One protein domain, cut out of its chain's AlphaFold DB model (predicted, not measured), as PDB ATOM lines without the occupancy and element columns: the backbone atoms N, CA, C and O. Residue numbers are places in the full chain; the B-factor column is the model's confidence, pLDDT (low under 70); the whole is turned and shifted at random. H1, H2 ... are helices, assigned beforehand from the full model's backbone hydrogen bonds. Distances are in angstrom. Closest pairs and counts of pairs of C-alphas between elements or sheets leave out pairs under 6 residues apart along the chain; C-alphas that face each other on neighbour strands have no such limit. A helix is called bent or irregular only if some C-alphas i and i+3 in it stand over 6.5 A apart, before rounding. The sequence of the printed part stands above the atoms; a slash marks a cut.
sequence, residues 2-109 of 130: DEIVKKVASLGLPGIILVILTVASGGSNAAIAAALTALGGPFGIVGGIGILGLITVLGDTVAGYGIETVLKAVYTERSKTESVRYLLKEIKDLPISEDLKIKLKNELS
ATOM      1  N   ASP A   2     194.200 197.990 172.844       87.12
ATOM      2  CA  ASP A   2     193.490 198.291 171.586       87.12
ATOM      3  C   ASP A   2     193.428 197.142 170.576       87.12
ATOM      4  O   ASP A   2     192.383 196.891 169.986       87.12
ATOM      5  N   GLU A   3     194.527 196.413 170.374       89.44
ATOM      6  CA  GLU A   3     194.535 195.306 169.413       89.44
ATOM      7  C   GLU A   3     193.624 194.153 169.856       89.44
ATOM      8  O   GLU A   3     192.900 193.578 169.047       89.44
ATOM      9  N   ILE A   4     193.614 193.842 171.152       89.31
ATOM     10  CA  ILE A   4     192.762 192.797 171.723       89.31
ATOM     11  C   ILE A   4     191.303 193.228 171.667       89.31
ATOM     12  O   ILE A   4     190.460 192.451 171.230       89.31
ATOM     13  N   VAL A   5     191.023 194.485 172.015       90.25
ATOM     14  CA  VAL A   5     189.692 195.089 171.889       90.25
ATOM     15  C   VAL A   5     189.185 194.976 170.452       90.25
ATOM     16  O   VAL A   5     188.064 194.523 170.248       90.25
ATOM     17  N   LYS A   6     190.021 195.280 169.450       91.00
ATOM     18  CA  LYS A   6     189.678 195.119 168.028       91.00
ATOM     19  C   LYS A   6     189.407 193.671 167.642       91.00
ATOM     20  O   LYS A   6     188.419 193.405 166.963       91.00
ATOM     21  N   LYS A   7     190.246 192.726 168.082       90.25
ATOM     22  CA  LYS A   7     190.026 191.294 167.816       90.25
ATOM     23  C   LYS A   7     188.710 190.818 168.434       90.25
ATOM     24  O   LYS A   7     187.937 190.151 167.759       90.25
ATOM     25  N   VAL A   8     188.405 191.214 169.667       89.31
ATOM     26  CA  VAL A   8     187.147 190.844 170.339       89.31
ATOM     27  C   VAL A   8     185.945 191.511 169.679       89.31
ATOM     28  O   VAL A   8     184.956 190.838 169.408       89.31
ATOM     29  N   ALA A   9     186.041 192.800 169.350       89.88
ATOM     30  CA  ALA A   9     185.005 193.535 168.632       89.88
ATOM     31  C   ALA A   9     184.715 192.914 167.257       89.88
ATOM     32  O   ALA A   9     183.554 192.804 166.876       89.88
ATOM     33  N   SER A  10     185.746 192.427 166.553       88.62
ATOM     34  CA  SER A  10     185.595 191.743 165.260       88.62
ATOM     35  C   SER A  10     184.869 190.396 165.344       88.62
ATOM     36  O   SER A  10     184.315 189.942 164.346       88.62
ATOM     37  N   LEU A  11     184.836 189.772 166.527       87.50
ATOM     38  CA  LEU A  11     184.051 188.559 166.782       87.50
ATOM     39  C   LEU A  11     182.574 188.874 167.069       87.50
ATOM     40  O   LEU A  11     181.770 187.947 167.125       87.50
ATOM     41  N   GLY A  12     182.211 190.145 167.269       88.19
ATOM     42  CA  GLY A  12     180.853 190.579 167.594       88.19
ATOM     43  C   GLY A  12     180.373 190.072 168.959       88.19
ATOM     44  O   GLY A  12     181.153 189.948 169.907       88.19
ATOM     45  N   LEU A  13     179.078 189.752 169.057       88.31
ATOM     46  CA  LEU A  13     178.461 189.214 170.275       88.31
ATOM     47  C   LEU A  13     179.179 187.956 170.824       88.31
ATOM     48  O   LEU A  13     179.428 187.919 172.031       88.31
ATOM     49  N   PRO A  14     179.593 186.964 170.003       86.69
ATOM     50  CA  PRO A  14     180.414 185.843 170.473       86.69
ATOM     51  C   PRO A  14     181.676 186.255 171.247       86.69
ATOM     52  O   PRO A  14     182.017 185.619 172.244       86.69
ATOM     53  N   GLY A  15     182.346 187.339 170.839       88.75
ATOM     54  CA  GLY A  15     183.513 187.873 171.548       88.75
ATOM     55  C   GLY A  15     183.162 188.444 172.923       88.75
ATOM     56  O   GLY A  15     183.895 188.243 173.887       88.75
ATOM     57  N   ILE A  16     182.009 189.100 173.040       89.81
ATOM     58  CA  ILE A  16     181.517 189.662 174.306       89.81
ATOM     59  C   ILE A  16     181.146 188.550 175.287       89.81
ATOM     60  O   ILE A  16     181.536 188.596 176.455       89.81
ATOM     61  N   ILE A  17     180.455 187.516 174.804       87.69
ATOM     62  CA  ILE A  17     180.132 186.331 175.605       87.69
ATOM     63  C   ILE A  17     181.407 185.643 176.092       87.69
ATOM     64  O   ILE A  17     181.481 185.269 177.259       87.69
ATOM     65  N   LEU A  18     182.433 185.536 175.244       87.12
ATOM     66  CA  LEU A  18     183.733 184.995 175.637       87.12
ATOM     67  C   LEU A  18     184.337 185.794 176.797       87.12
ATOM     68  O   LEU A  18     184.712 185.186 177.795       87.12
ATOM     69  N   VAL A  19     184.367 187.132 176.724       89.06
ATOM     70  CA  VAL A  19     184.880 187.971 177.825       89.06
ATOM     71  C   VAL A  19     184.124 187.683 179.122       89.06
ATOM     72  O   VAL A  19     184.753 187.412 180.143       89.06
ATOM     73  N   ILE A  20     182.788 187.677 179.081       88.06
ATOM     74  CA  ILE A  20     181.949 187.404 180.258       88.06
ATOM     75  C   ILE A  20     182.252 186.015 180.831       88.06
ATOM     76  O   ILE A  20     182.433 185.882 182.040       88.06
ATOM     77  N   LEU A  21     182.357 184.992 179.980       85.56
ATOM     78  CA  LEU A  21     182.668 183.622 180.392       85.56
ATOM     79  C   LEU A  21     184.072 183.501 180.987       85.56
ATOM     80  O   LEU A  21     184.239 182.819 181.993       85.56
ATOM     81  N   THR A  22     185.073 184.173 180.417       85.12
ATOM     82  CA  THR A  22     186.432 184.190 180.966       85.12
ATOM     83  C   THR A  22     186.426 184.747 182.384       85.12
ATOM     84  O   THR A  22     186.980 184.110 183.280       85.12
ATOM     85  N   VAL A  23     185.727 185.861 182.621       85.25
ATOM     86  CA  VAL A  23     185.609 186.441 183.969       85.25
ATOM     87  C   VAL A  23     184.812 185.530 184.902       85.25
ATOM     88  O   VAL A  23     185.267 185.230 186.004       85.25
ATOM     89  N   ALA A  24     183.652 185.042 184.457       84.75
ATOM     90  CA  ALA A  24     182.773 184.189 185.256       84.75
ATOM     91  C   ALA A  24     183.408 182.835 185.607       84.75
ATOM     92  O   ALA A  24     183.111 182.266 186.655       84.75
ATOM     93  N   SER A  25     184.302 182.322 184.757       82.38
ATOM     94  CA  SER A  25     185.004 181.056 184.990       82.38
ATOM     95  C   SER A  25     186.015 181.122 186.136       82.38
ATOM     96  O   SER A  25     186.442 180.070 186.613       82.38
ATOM     97  N   GLY A  26     186.437 182.324 186.554       77.88
ATOM     98  CA  GLY A  26     187.419 182.511 187.624       77.88
ATOM     99  C   GLY A  26     188.762 181.816 187.372       77.88
ATOM    100  O   GLY A  26     189.455 181.472 188.324       77.88
ATOM    101  N   GLY A  27     189.111 181.545 186.107       69.81
ATOM    102  CA  GLY A  27     190.318 180.795 185.745       69.81
ATOM    103  C   GLY A  27     190.176 179.270 185.823       69.81
ATOM    104  O   GLY A  27     191.174 178.565 185.722       69.81
ATOM    105  N   SER A  28     188.963 178.732 185.981       80.62
ATOM    106  CA  SER A  28     188.733 177.284 185.945       80.62
ATOM    107  C   SER A  28     188.987 176.710 184.548       80.62
ATOM    108  O   SER A  28     188.196 176.906 183.619       80.62
ATOM    109  N   ASN A  29     190.063 175.929 184.408       72.31
ATOM    110  CA  ASN A  29     190.464 175.300 183.146       72.31
ATOM    111  C   ASN A  29     189.356 174.426 182.532       72.31
ATOM    112  O   ASN A  29     189.225 174.377 181.311       72.31
ATOM    113  N   ALA A  30     188.541 173.757 183.355       78.75
ATOM    114  CA  ALA A  30     187.447 172.911 182.876       78.75
ATOM    115  C   ALA A  30     186.291 173.735 182.285       78.75
ATOM    116  O   ALA A  30     185.748 173.383 181.239       78.75
ATOM    117  N   ALA A  31     185.943 174.858 182.921       73.81
ATOM    118  CA  ALA A  31     184.908 175.763 182.423       73.81
ATOM    119  C   ALA A  31     185.357 176.468 181.135       73.81
ATOM    120  O   ALA A  31     184.583 176.570 180.183       73.81
ATOM    121  N   ILE A  32     186.628 176.877 181.078       74.31
ATOM    122  CA  ILE A  32     187.241 177.454 179.877       74.31
ATOM    123  C   ILE A  32     187.244 176.430 178.737       74.31
ATOM    124  O   ILE A  32     186.855 176.770 177.625       74.31
ATOM    125  N   ALA A  33     187.606 175.170 179.002       76.00
ATOM    126  CA  ALA A  33     187.583 174.107 177.997       76.00
ATOM    127  C   ALA A  33     186.165 173.831 177.466       76.00
ATOM    128  O   ALA A  33     185.986 173.701 176.258       76.00
ATOM    129  N   ALA A  34     185.147 173.805 178.332       75.12
ATOM    130  CA  ALA A  34     183.758 173.614 177.912       75.12
ATOM    131  C   ALA A  34     183.238 174.790 177.064       75.12
ATOM    132  O   ALA A  34     182.651 174.576 176.001       75.12
ATOM    133  N   ALA A  35     183.507 176.028 177.491       72.81
ATOM    134  CA  ALA A  35     183.183 177.230 176.723       72.81
ATOM    135  C   ALA A  35     183.903 177.241 175.368       72.81
ATOM    136  O   ALA A  35     183.315 177.591 174.348       72.81
ATOM    137  N   LEU A  36     185.156 176.791 175.342       74.62
ATOM    138  CA  LEU A  36     185.964 176.676 174.137       74.62
ATOM    139  C   LEU A  36     185.443 175.607 173.181       74.62
ATOM    140  O   LEU A  36     185.435 175.834 171.979       74.62
ATOM    141  N   THR A  37     184.999 174.454 173.674       75.81
ATOM    142  CA  THR A  37     184.364 173.436 172.828       75.81
ATOM    143  C   THR A  37     183.051 173.955 172.243       75.81
ATOM    144  O   THR A  37     182.772 173.712 171.070       75.81
ATOM    145  N   ALA A  38     182.279 174.722 173.019       74.88
ATOM    146  CA  ALA A  38     181.040 175.335 172.550       74.88
ATOM    147  C   ALA A  38     181.273 176.453 171.512       74.88
ATOM    148  O   ALA A  38     180.542 176.521 170.526       74.88
ATOM    149  N   LEU A  39     182.293 177.305 171.696       69.69
ATOM    150  CA  LEU A  39     182.621 178.402 170.769       69.69
ATOM    151  C   LEU A  39     183.505 177.979 169.583       69.69
ATOM    152  O   LEU A  39     183.401 178.556 168.504       69.69
ATOM    153  N   GLY A  40     184.402 177.014 169.778       66.81
ATOM    154  CA  GLY A  40     185.424 176.602 168.809       66.81
ATOM    155  C   GLY A  40     184.869 175.830 167.613       66.81
ATOM    156  O   GLY A  40     185.489 175.830 166.549       66.81
ATOM    157  N   GLY A  41     183.682 175.229 167.754       70.06
ATOM    158  CA  GLY A  41     182.909 174.670 166.644       70.06
ATOM    159  C   GLY A  41     183.717 173.749 165.703       70.06
ATOM    160  O   GLY A  41     184.618 173.035 166.149       70.06
ATOM    161  N   PRO A  42     183.433 173.741 164.385       72.06
ATOM    162  CA  PRO A  42     184.074 172.842 163.417       72.06
ATOM    163  C   PRO A  42     185.558 173.153 163.146       72.06
ATOM    164  O   PRO A  42     186.222 172.379 162.462       72.06
ATOM    165  N   PHE A  43     186.102 174.256 163.678       75.56
ATOM    166  CA  PHE A  43     187.511 174.633 163.505       75.56
ATOM    167  C   PHE A  43     188.478 173.771 164.334       75.56
ATOM    168  O   PHE A  43     189.700 173.901 164.192       75.56
ATOM    169  N   GLY A  44     187.950 172.887 165.189       76.19
ATOM    170  CA  GLY A  44     188.719 171.890 165.924       76.19
ATOM    171  C   GLY A  44     189.865 172.504 166.730       76.19
ATOM    172  O   GLY A  44     189.720 173.546 167.369       76.19
ATOM    173  N   ILE A  45     191.033 171.860 166.682       80.94
ATOM    174  CA  ILE A  45     192.214 172.257 167.465       80.94
ATOM    175  C   ILE A  45     192.709 173.659 167.078       80.94
ATOM    176  O   ILE A  45     193.130 174.409 167.953       80.94
ATOM    177  N   VAL A  46     192.622 174.047 165.800       83.31
ATOM    178  CA  VAL A  46     193.113 175.355 165.326       83.31
ATOM    179  C   VAL A  46     192.279 176.495 165.912       83.31
ATOM    180  O   VAL A  46     192.838 177.448 166.455       83.31
ATOM    181  N   GLY A  47     190.948 176.369 165.870       82.06
ATOM    182  CA  GLY A  47     190.048 177.318 166.535       82.06
ATOM    183  C   GLY A  47     190.250 177.325 168.050       82.06
ATOM    184  O   GLY A  47     190.322 178.391 168.662       82.06
ATOM    185  N   GLY A  48     190.446 176.135 168.631       82.31
ATOM    186  CA  GLY A  48     190.777 175.946 170.040       82.31
ATOM    187  C   GLY A  48     192.000 176.755 170.484       82.31
ATOM    188  O   GLY A  48     191.917 177.546 171.420       82.31
ATOM    189  N   ILE A  49     193.128 176.606 169.783       84.38
ATOM    190  CA  ILE A  49     194.377 177.321 170.094       84.38
ATOM    191  C   ILE A  49     194.205 178.832 169.906       84.38
ATOM    192  O   ILE A  49     194.669 179.605 170.745       84.38
ATOM    193  N   GLY A  50     193.520 179.263 168.842       87.06
ATOM    194  CA  GLY A  50     193.280 180.684 168.579       87.06
ATOM    195  C   GLY A  50     192.502 181.364 169.707       87.06
ATOM    196  O   GLY A  50     192.916 182.410 170.208       87.06
ATOM    197  N   ILE A  51     191.411 180.739 170.153       85.44
ATOM    198  CA  ILE A  51     190.602 181.253 171.261       85.44
ATOM    199  C   ILE A  51     191.370 181.159 172.590       85.44
ATOM    200  O   ILE A  51     191.299 182.102 173.368       85.44
ATOM    201  N   LEU A  52     192.145 180.096 172.853       85.62
ATOM    202  CA  LEU A  52     192.978 180.005 174.066       85.62
ATOM    203  C   LEU A  52     194.013 181.130 174.142       85.62
ATOM    204  O   LEU A  52     194.151 181.758 175.189       85.62
ATOM    205  N   GLY A  53     194.697 181.426 173.034       87.75
ATOM    206  CA  GLY A  53     195.621 182.559 172.964       87.75
ATOM    207  C   GLY A  53     194.919 183.888 173.253       87.75
ATOM    208  O   GLY A  53     195.438 184.712 174.003       87.75
ATOM    209  N   LEU A  54     193.706 184.067 172.721       87.69
ATOM    210  CA  LEU A  54     192.856 185.225 173.008       87.69
ATOM    211  C   LEU A  54     192.456 185.298 174.485       87.69
ATOM    212  O   LEU A  54     192.600 186.361 175.079       87.69
ATOM    213  N   ILE A  55     191.997 184.195 175.084       87.25
ATOM    214  CA  ILE A  55     191.562 184.124 176.487       87.25
ATOM    215  C   ILE A  55     192.705 184.477 177.436       87.25
ATOM    216  O   ILE A  55     192.470 185.215 178.385       87.25
ATOM    217  N   THR A  56     193.930 184.007 177.184       86.62
ATOM    218  CA  THR A  56     195.088 184.328 178.034       86.62
ATOM    219  C   THR A  56     195.345 185.834 178.071       86.62
ATOM    220  O   THR A  56     195.349 186.435 179.142       86.62
ATOM    221  N   VAL A  57     195.466 186.475 176.903       89.00
ATOM    222  CA  VAL A  57     195.741 187.922 176.837       89.00
ATOM    223  C   VAL A  57     194.536 188.746 177.309       89.00
ATOM    224  O   VAL A  57     194.688 189.816 177.904       89.00
ATOM    225  N   LEU A  58     193.318 188.251 177.075       88.38
ATOM    226  CA  LEU A  58     192.098 188.845 177.613       88.38
ATOM    227  C   LEU A  58     192.046 188.768 179.132       88.38
ATOM    228  O   LEU A  58     191.681 189.758 179.754       88.38
ATOM    229  N   GLY A  59     192.435 187.638 179.719       87.50
ATOM    230  CA  GLY A  59     192.532 187.451 181.161       87.50
ATOM    231  C   GLY A  59     193.458 188.485 181.787       87.50
ATOM    232  O   GLY A  59     193.040 189.184 182.706       87.50
ATOM    233  N   ASP A  60     194.651 188.673 181.216       88.12
ATOM    234  CA  ASP A  60     195.603 189.699 181.663       88.12
ATOM    235  C   ASP A  60     195.025 191.116 181.529       88.12
ATOM    236  O   ASP A  60     195.159 191.953 182.424       88.12
ATOM    237  N   THR A  61     194.328 191.393 180.424       89.62
ATOM    238  CA  THR A  61     193.711 192.705 180.182       89.62
ATOM    239  C   THR A  61     192.572 192.976 181.170       89.62
ATOM    240  O   THR A  61     192.481 194.067 181.727       89.62
ATOM    241  N   VAL A  62     191.712 191.993 181.431       89.25
ATOM    242  CA  VAL A  62     190.626 192.122 182.410       89.25
ATOM    243  C   VAL A  62     191.187 192.245 183.824       89.25
ATOM    244  O   VAL A  62     190.694 193.071 184.588       89.25
ATOM    245  N   ALA A  63     192.218 191.476 184.175       88.12
ATOM    246  CA  ALA A  63     192.861 191.557 185.483       88.12
ATOM    247  C   ALA A  63     193.522 192.927 185.716       88.12
ATOM    248  O   ALA A  63     193.473 193.443 186.830       88.12
ATOM    249  N   GLY A  64     194.101 193.532 184.672       88.31
ATOM    250  CA  GLY A  64     194.756 194.840 184.760       88.31
ATOM    251  C   GLY A  64     193.809 196.046 184.732       88.31
ATOM    252  O   GLY A  64     194.046 197.016 185.447       88.31
ATOM    253  N   TYR A  65     192.750 196.010 183.915       88.69
ATOM    254  CA  TYR A  65     191.881 197.175 183.651       88.69
ATOM    255  C   TYR A  65     190.449 197.031 184.185       88.69
ATOM    256  O   TYR A  65     189.697 198.009 184.215       88.69
ATOM    257  N   GLY A  66     190.056 195.824 184.591       89.56
ATOM    258  CA  GLY A  66     188.693 195.484 184.978       89.56
ATOM    259  C   GLY A  66     187.777 195.189 183.787       89.56
ATOM    260  O   GLY A  66     187.968 195.679 182.672       89.56
ATOM    261  N   ILE A  67     186.732 194.395 184.037       89.75
ATOM    262  CA  ILE A  67     185.755 194.008 183.008       89.75
ATOM    263  C   ILE A  67     185.016 195.218 182.428       89.75
ATOM    264  O   ILE A  67     184.783 195.261 181.227       89.75
ATOM    265  N   GLU A  68     184.693 196.225 183.245       90.44
ATOM    266  CA  GLU A  68     183.964 197.417 182.799       90.44
ATOM    267  C   GLU A  68     184.710 198.165 181.694       90.44
ATOM    268  O   GLU A  68     184.137 198.451 180.645       90.44
ATOM    269  N   THR A  69     185.995 198.437 181.909       91.62
ATOM    270  CA  THR A  69     186.846 199.168 180.966       91.62
ATOM    271  C   THR A  69     187.011 198.401 179.657       91.62
ATOM    272  O   THR A  69     186.915 198.982 178.577       91.62
ATOM    273  N   VAL A  70     187.207 197.081 179.742       91.75
ATOM    274  CA  VAL A  70     187.324 196.212 178.563       91.75
ATOM    275  C   VAL A  70     186.027 196.213 177.761       91.75
ATOM    276  O   VAL A  70     186.054 196.392 176.546       91.75
ATOM    277  N   LEU A  71     184.888 196.050 178.433       91.25
ATOM    278  CA  LEU A  71     183.589 195.947 177.781       91.25
ATOM    279  C   LEU A  71     183.178 197.278 177.135       91.25
ATOM    280  O   LEU A  71     182.717 197.271 175.994       91.25
ATOM    281  N   LYS A  72     183.434 198.414 177.803       92.50
ATOM    282  CA  LYS A  72     183.272 199.754 177.214       92.50
ATOM    283  C   LYS A  72     184.093 199.892 175.939       92.50
ATOM    284  O   LYS A  72     183.524 200.160 174.891       92.50
ATOM    285  N   ALA A  73     185.393 199.600 175.996       92.31
ATOM    286  CA  ALA A  73     186.271 199.720 174.836       92.31
ATOM    287  C   ALA A  73     185.812 198.851 173.649       92.31
ATOM    288  O   ALA A  73     185.840 199.304 172.505       92.31
ATOM    289  N   VAL A  74     185.345 197.622 173.906       92.06
ATOM    290  CA  VAL A  74     184.806 196.726 172.864       92.06
ATOM    291  C   VAL A  74     183.532 197.294 172.242       92.06
ATOM    292  O   VAL A  74     183.404 197.299 171.017       92.06
ATOM    293  N   TYR A  75     182.607 197.808 173.053       91.19
ATOM    294  CA  TYR A  75     181.377 198.424 172.553       91.19
ATOM    295  C   TYR A  75     181.638 199.732 171.795       91.19
ATOM    296  O   TYR A  75     181.021 199.945 170.752       91.19
ATOM    297  N   THR A  76     182.590 200.554 172.239       90.81
ATOM    298  CA  THR A  76     183.042 201.761 171.527       90.81
ATOM    299  C   THR A  76     183.701 201.429 170.187       90.81
ATOM    300  O   THR A  76     183.582 202.186 169.225       90.81
ATOM    301  N   GLU A  77     184.404 200.298 170.081       91.44
ATOM    302  CA  GLU A  77     184.949 199.857 168.795       91.44
ATOM    303  C   GLU A  77     183.829 199.358 167.869       91.44
ATOM    304  O   GLU A  77     183.783 199.745 166.702       91.44
ATOM    305  N   ARG A  78     182.868 198.578 168.388       87.50
ATOM    306  CA  ARG A  78     181.717 198.086 167.606       87.50
ATOM    307  C   ARG A  78     180.753 199.193 167.185       87.50
ATOM    308  O   ARG A  78     180.151 199.087 166.121       87.50
ATOM    309  N   SER A  79     180.631 200.281 167.944       88.38
ATOM    310  CA  SER A  79     179.777 201.418 167.564       88.38
ATOM    311  C   SER A  79     180.272 202.161 166.321       88.38
ATOM    312  O   SER A  79     179.531 202.957 165.753       88.38
ATOM    313  N   LYS A  80     181.515 201.915 165.883       88.06
ATOM    314  CA  LYS A  80     182.055 202.452 164.622       88.06
ATOM    315  C   LYS A  80     181.548 201.689 163.399       88.06
ATOM    316  O   LYS A  80     181.506 202.255 162.312       88.06
ATOM    317  N   THR A  81     181.198 200.414 163.564       85.44
ATOM    318  CA  THR A  81     180.781 199.518 162.472       85.44
ATOM    319  C   THR A  81     179.298 199.165 162.522       85.44
ATOM    320  O   THR A  81     178.713 198.839 161.492       85.44
ATOM    321  N   GLU A  82     178.674 199.227 163.698       85.88
ATOM    322  CA  GLU A  82     177.291 198.819 163.943       85.88
ATOM    323  C   GLU A  82     176.440 199.966 164.500       85.88
ATOM    324  O   GLU A  82     176.936 200.921 165.095       85.88
ATOM    325  N   SER A  83     175.116 199.867 164.339       87.69
ATOM    326  CA  SER A  83     174.204 200.894 164.852       87.69
ATOM    327  C   SER A  83     174.113 200.872 166.383       87.69
ATOM    328  O   SER A  83     173.900 199.820 166.990       87.69
ATOM    329  N   VAL A  84     174.149 202.049 167.009       87.06
ATOM    330  CA  VAL A  84     174.019 202.198 168.471       87.06
ATOM    331  C   VAL A  84     172.721 201.571 168.998       87.06
ATOM    332  O   VAL A  84     172.732 200.899 170.024       87.06
ATOM    333  N   ARG A  85     171.602 201.696 168.267       86.06
ATOM    334  CA  ARG A  85     170.315 201.082 168.654       86.06
ATOM    335  C   ARG A  85     170.393 199.558 168.758       86.06
ATOM    336  O   ARG A  85     169.771 198.980 169.646       86.06
ATOM    337  N   TYR A  86     171.142 198.918 167.860       88.31
ATOM    338  CA  TYR A  86     171.363 197.475 167.901       88.31
ATOM    339  C   TYR A  86     172.181 197.083 169.135       88.31
ATOM    340  O   TYR A  86     171.749 196.222 169.899       88.31
ATOM    341  N   LEU A  87     173.284 197.791 169.394       88.50
ATOM    342  CA  LEU A  87     174.142 197.543 170.556       88.50
ATOM    343  C   LEU A  87     173.396 197.745 171.884       88.50
ATOM    344  O   LEU A  87     173.534 196.936 172.795       88.50
ATOM    345  N   LEU A  88     172.537 198.766 171.990       88.19
ATOM    346  CA  LEU A  88     171.708 198.998 173.181       88.19
ATOM    347  C   LEU A  88     170.709 197.861 173.439       88.19
ATOM    348  O   LEU A  88     170.455 197.516 174.598       88.19
ATOM    349  N   LYS A  89     170.136 197.283 172.374       89.81
ATOM    350  CA  LYS A  89     169.258 196.111 172.484       89.81
ATOM    351  C   LYS A  89     170.055 194.887 172.929       89.81
ATOM    352  O   LYS A  89     169.630 194.209 173.855       89.81
ATOM    353  N   GLU A  90     171.224 194.667 172.335       89.12
ATOM    354  CA  GLU A  90     172.132 193.572 172.692       89.12
ATOM    355  C   GLU A  90     172.545 193.635 174.173       89.12
ATOM    356  O   GLU A  90     172.415 192.647 174.890       89.12
ATOM    357  N   ILE A  91     172.939 194.815 174.670       89.12
ATOM    358  CA  ILE A  91     173.328 195.027 176.078       89.12
ATOM    359  C   ILE A  91     172.200 194.661 177.051       89.12
ATOM    360  O   ILE A  91     172.464 194.181 178.155       89.12
ATOM    361  N   LYS A  92     170.936 194.883 176.669       88.25
ATOM    362  CA  LYS A  92     169.780 194.542 177.511       88.25
ATOM    363  C   LYS A  92     169.698 193.033 177.768       88.25
ATOM    364  O   LYS A  92     169.399 192.636 178.896       88.25
ATOM    365  N   ASP A  93     170.008 192.242 176.747       88.50
ATOM    366  CA  ASP A  93     169.897 190.783 176.753       88.50
ATOM    367  C   ASP A  93     171.160 190.089 177.310       88.50
ATOM    368  O   ASP A  93     171.165 188.873 177.503       88.50
ATOM    369  N   LEU A  94     172.229 190.838 177.618       88.31
ATOM    370  CA  LEU A  94     173.458 190.270 178.174       88.31
ATOM    371  C   LEU A  94     173.277 189.725 179.607       88.31
ATOM    372  O   LEU A  94     172.668 190.392 180.454       88.31
ATOM    373  N   PRO A  95     173.906 188.576 179.938       85.00
ATOM    374  CA  PRO A  95     173.919 188.001 181.283       85.00
ATOM    375  C   PRO A  95     174.958 188.694 182.188       85.00
ATOM    376  O   PRO A  95     175.899 188.072 182.674       85.00
ATOM    377  N   ILE A  96     174.810 190.005 182.386       87.56
ATOM    378  CA  ILE A  96     175.657 190.843 183.255       87.56
ATOM    379  C   ILE A  96     174.796 191.605 184.270       87.56
ATOM    380  O   ILE A  96     173.573 191.648 184.141       87.56
ATOM    381  N   SER A  97     175.426 192.227 185.272       88.56
ATOM    382  CA  SER A  97     174.711 193.042 186.260       88.56
ATOM    383  C   SER A  97     174.044 194.266 185.626       88.56
ATOM    384  O   SER A  97     174.572 194.861 184.683       88.56
ATOM    385  N   GLU A  98     172.895 194.673 186.172       88.56
ATOM    386  CA  GLU A  98     172.156 195.850 185.691       88.56
ATOM    387  C   GLU A  98     172.993 197.136 185.778       88.56
ATOM    388  O   GLU A  98     172.987 197.929 184.838       88.56
ATOM    389  N   ASP A  99     173.811 197.293 186.823       88.31
ATOM    390  CA  ASP A  99     174.733 198.431 186.952       88.31
ATOM    391  C   ASP A  99     175.706 198.525 185.772       88.31
ATOM    392  O   ASP A  99     175.961 199.608 185.237       88.31
ATOM    393  N   LEU A 100     176.245 197.384 185.325       88.12
ATOM    394  CA  LEU A 100     177.163 197.351 184.191       88.12
ATOM    395  C   LEU A 100     176.424 197.651 182.883       88.12
ATOM    396  O   LEU A 100     176.955 198.375 182.042       88.12
ATOM    397  N   LYS A 101     175.178 197.182 182.730       89.38
ATOM    398  CA  LYS A 101     174.337 197.537 181.574       89.38
ATOM    399  C   LYS A 101     174.113 199.042 181.490       89.38
ATOM    400  O   LYS A 101     174.247 199.601 180.406       89.38
ATOM    401  N   ILE A 102     173.793 199.697 182.605       89.69
ATOM    402  CA  ILE A 102     173.590 201.155 182.655       89.69
ATOM    403  C   ILE A 102     174.868 201.876 182.217       89.69
ATOM    404  O   ILE A 102     174.830 202.714 181.320       89.69
ATOM    405  N   LYS A 103     176.020 201.482 182.766       89.31
ATOM    406  CA  LYS A 103     177.321 202.074 182.417       89.31
ATOM    407  C   LYS A 103     177.668 201.937 180.933       89.31
ATOM    408  O   LYS A 103     178.190 202.881 180.352       89.31
ATOM    409  N   LEU A 104     177.372 200.793 180.312       90.06
ATOM    410  CA  LEU A 104     177.596 200.586 178.874       90.06
ATOM    411  C   LEU A 104     176.647 201.418 178.010       90.06
ATOM    412  O   LEU A 104     177.061 201.958 176.986       90.06
ATOM    413  N   LYS A 105     175.378 201.532 178.416       89.12
ATOM    414  CA  LYS A 105     174.396 202.369 177.714       89.12
ATOM    415  C   LYS A 105     174.813 203.837 177.741       89.12
ATOM    416  O   LYS A 105     174.784 204.468 176.693       89.12
ATOM    417  N   ASN A 106     175.264 204.331 178.894       87.62
ATOM    418  CA  ASN A 106     175.733 205.708 179.053       87.62
ATOM    419  C   ASN A 106     177.004 205.992 178.238       87.62
ATOM    420  O   ASN A 106     177.188 207.104 177.764       87.62
ATOM    421  N   GLU A 107     177.872 204.995 178.046       88.12
ATOM    422  CA  GLU A 107     179.066 205.132 177.200       88.12
ATOM    423  C   GLU A 107     178.705 205.236 175.706       88.12
ATOM    424  O   GLU A 107     179.278 206.031 174.967       88.12
ATOM    425  N   LEU A 108     177.738 204.434 175.250       84.50
ATOM    426  CA  LEU A 108     177.291 204.396 173.849       84.50
ATOM    427  C   LEU A 108     176.307 205.507 173.486       84.50
ATOM    428  O   LEU A 108     176.128 205.854 172.318       84.50
ATOM    429  N   SER A 109     175.596 206.009 174.479       77.44
ATOM    430  CA  SER A 109     174.678 207.127 174.395       77.44
ATOM    431  C   SER A 109     174.980 208.001 175.602       77.44
ATOM    432  O   SER A 109     174.273 207.889 176.604       77.44
TER     433      SER A 109
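This is residues 2 to 109 of the 130 residues of an uncharacterized protein of Planktothrix sp. UBA10369 (UniProt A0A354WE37). A long broken helix, H3, has an arm, H3b, folded as a V at a kink of 116 degrees near residue 65, with H1 and H2 packed on it. H3a at one end and the hairpin of H4 and H5 at the other make the long axis. The 108 printed residues, all helix by class, hold H1 to H5 in order; compact, radius of gyration of the C-alphas 13.6 A, they span 39 by 25 by 25 A.

H1, residues 2 to 10, begins at C-alpha 2 (193.490, 198.291, 171.586). H2 is residues 13 to 24, 16.4 A. H3, residues 29 to 78, was assigned as one helix by its hydrogen bonds but is bent, C-alphas 39 and 42 being 9.3 A apart. Its arms are H3a, residues 29 to 39, and H3b, residues 42 to 78, 25.7 A, irregular with C-alphas 64 and 67 9.2 A apart. H4 is residues 84 to 93; H5, residues 98 to 108, ends at (177.291, 204.396, 173.849).

H1 touches H3b at a steep tilt of 64 degrees, closest C-alphas Val 5 and Val 74, 5.2 A. H2 and H3a form a hairpin, closest C-alphas Thr 22 and Ile 32, 6.9 A. H5 touches residues 68 to 76 of H3b, closest C-alphas Leu 104 and Lys 72, 6.0 A. Each O i to N i+4 pair is within hydrogen-bond range in H1, H2, H3a and H5, against 29 of 33 in H3b and 5 of 6 in H4.

The C-alphas farthest apart, Ile 45 and Ser 109, are 39.6 A apart. The printed part has no cut, and its four links are tight. Residues 27, 39 and 40 are under pLDDT 70.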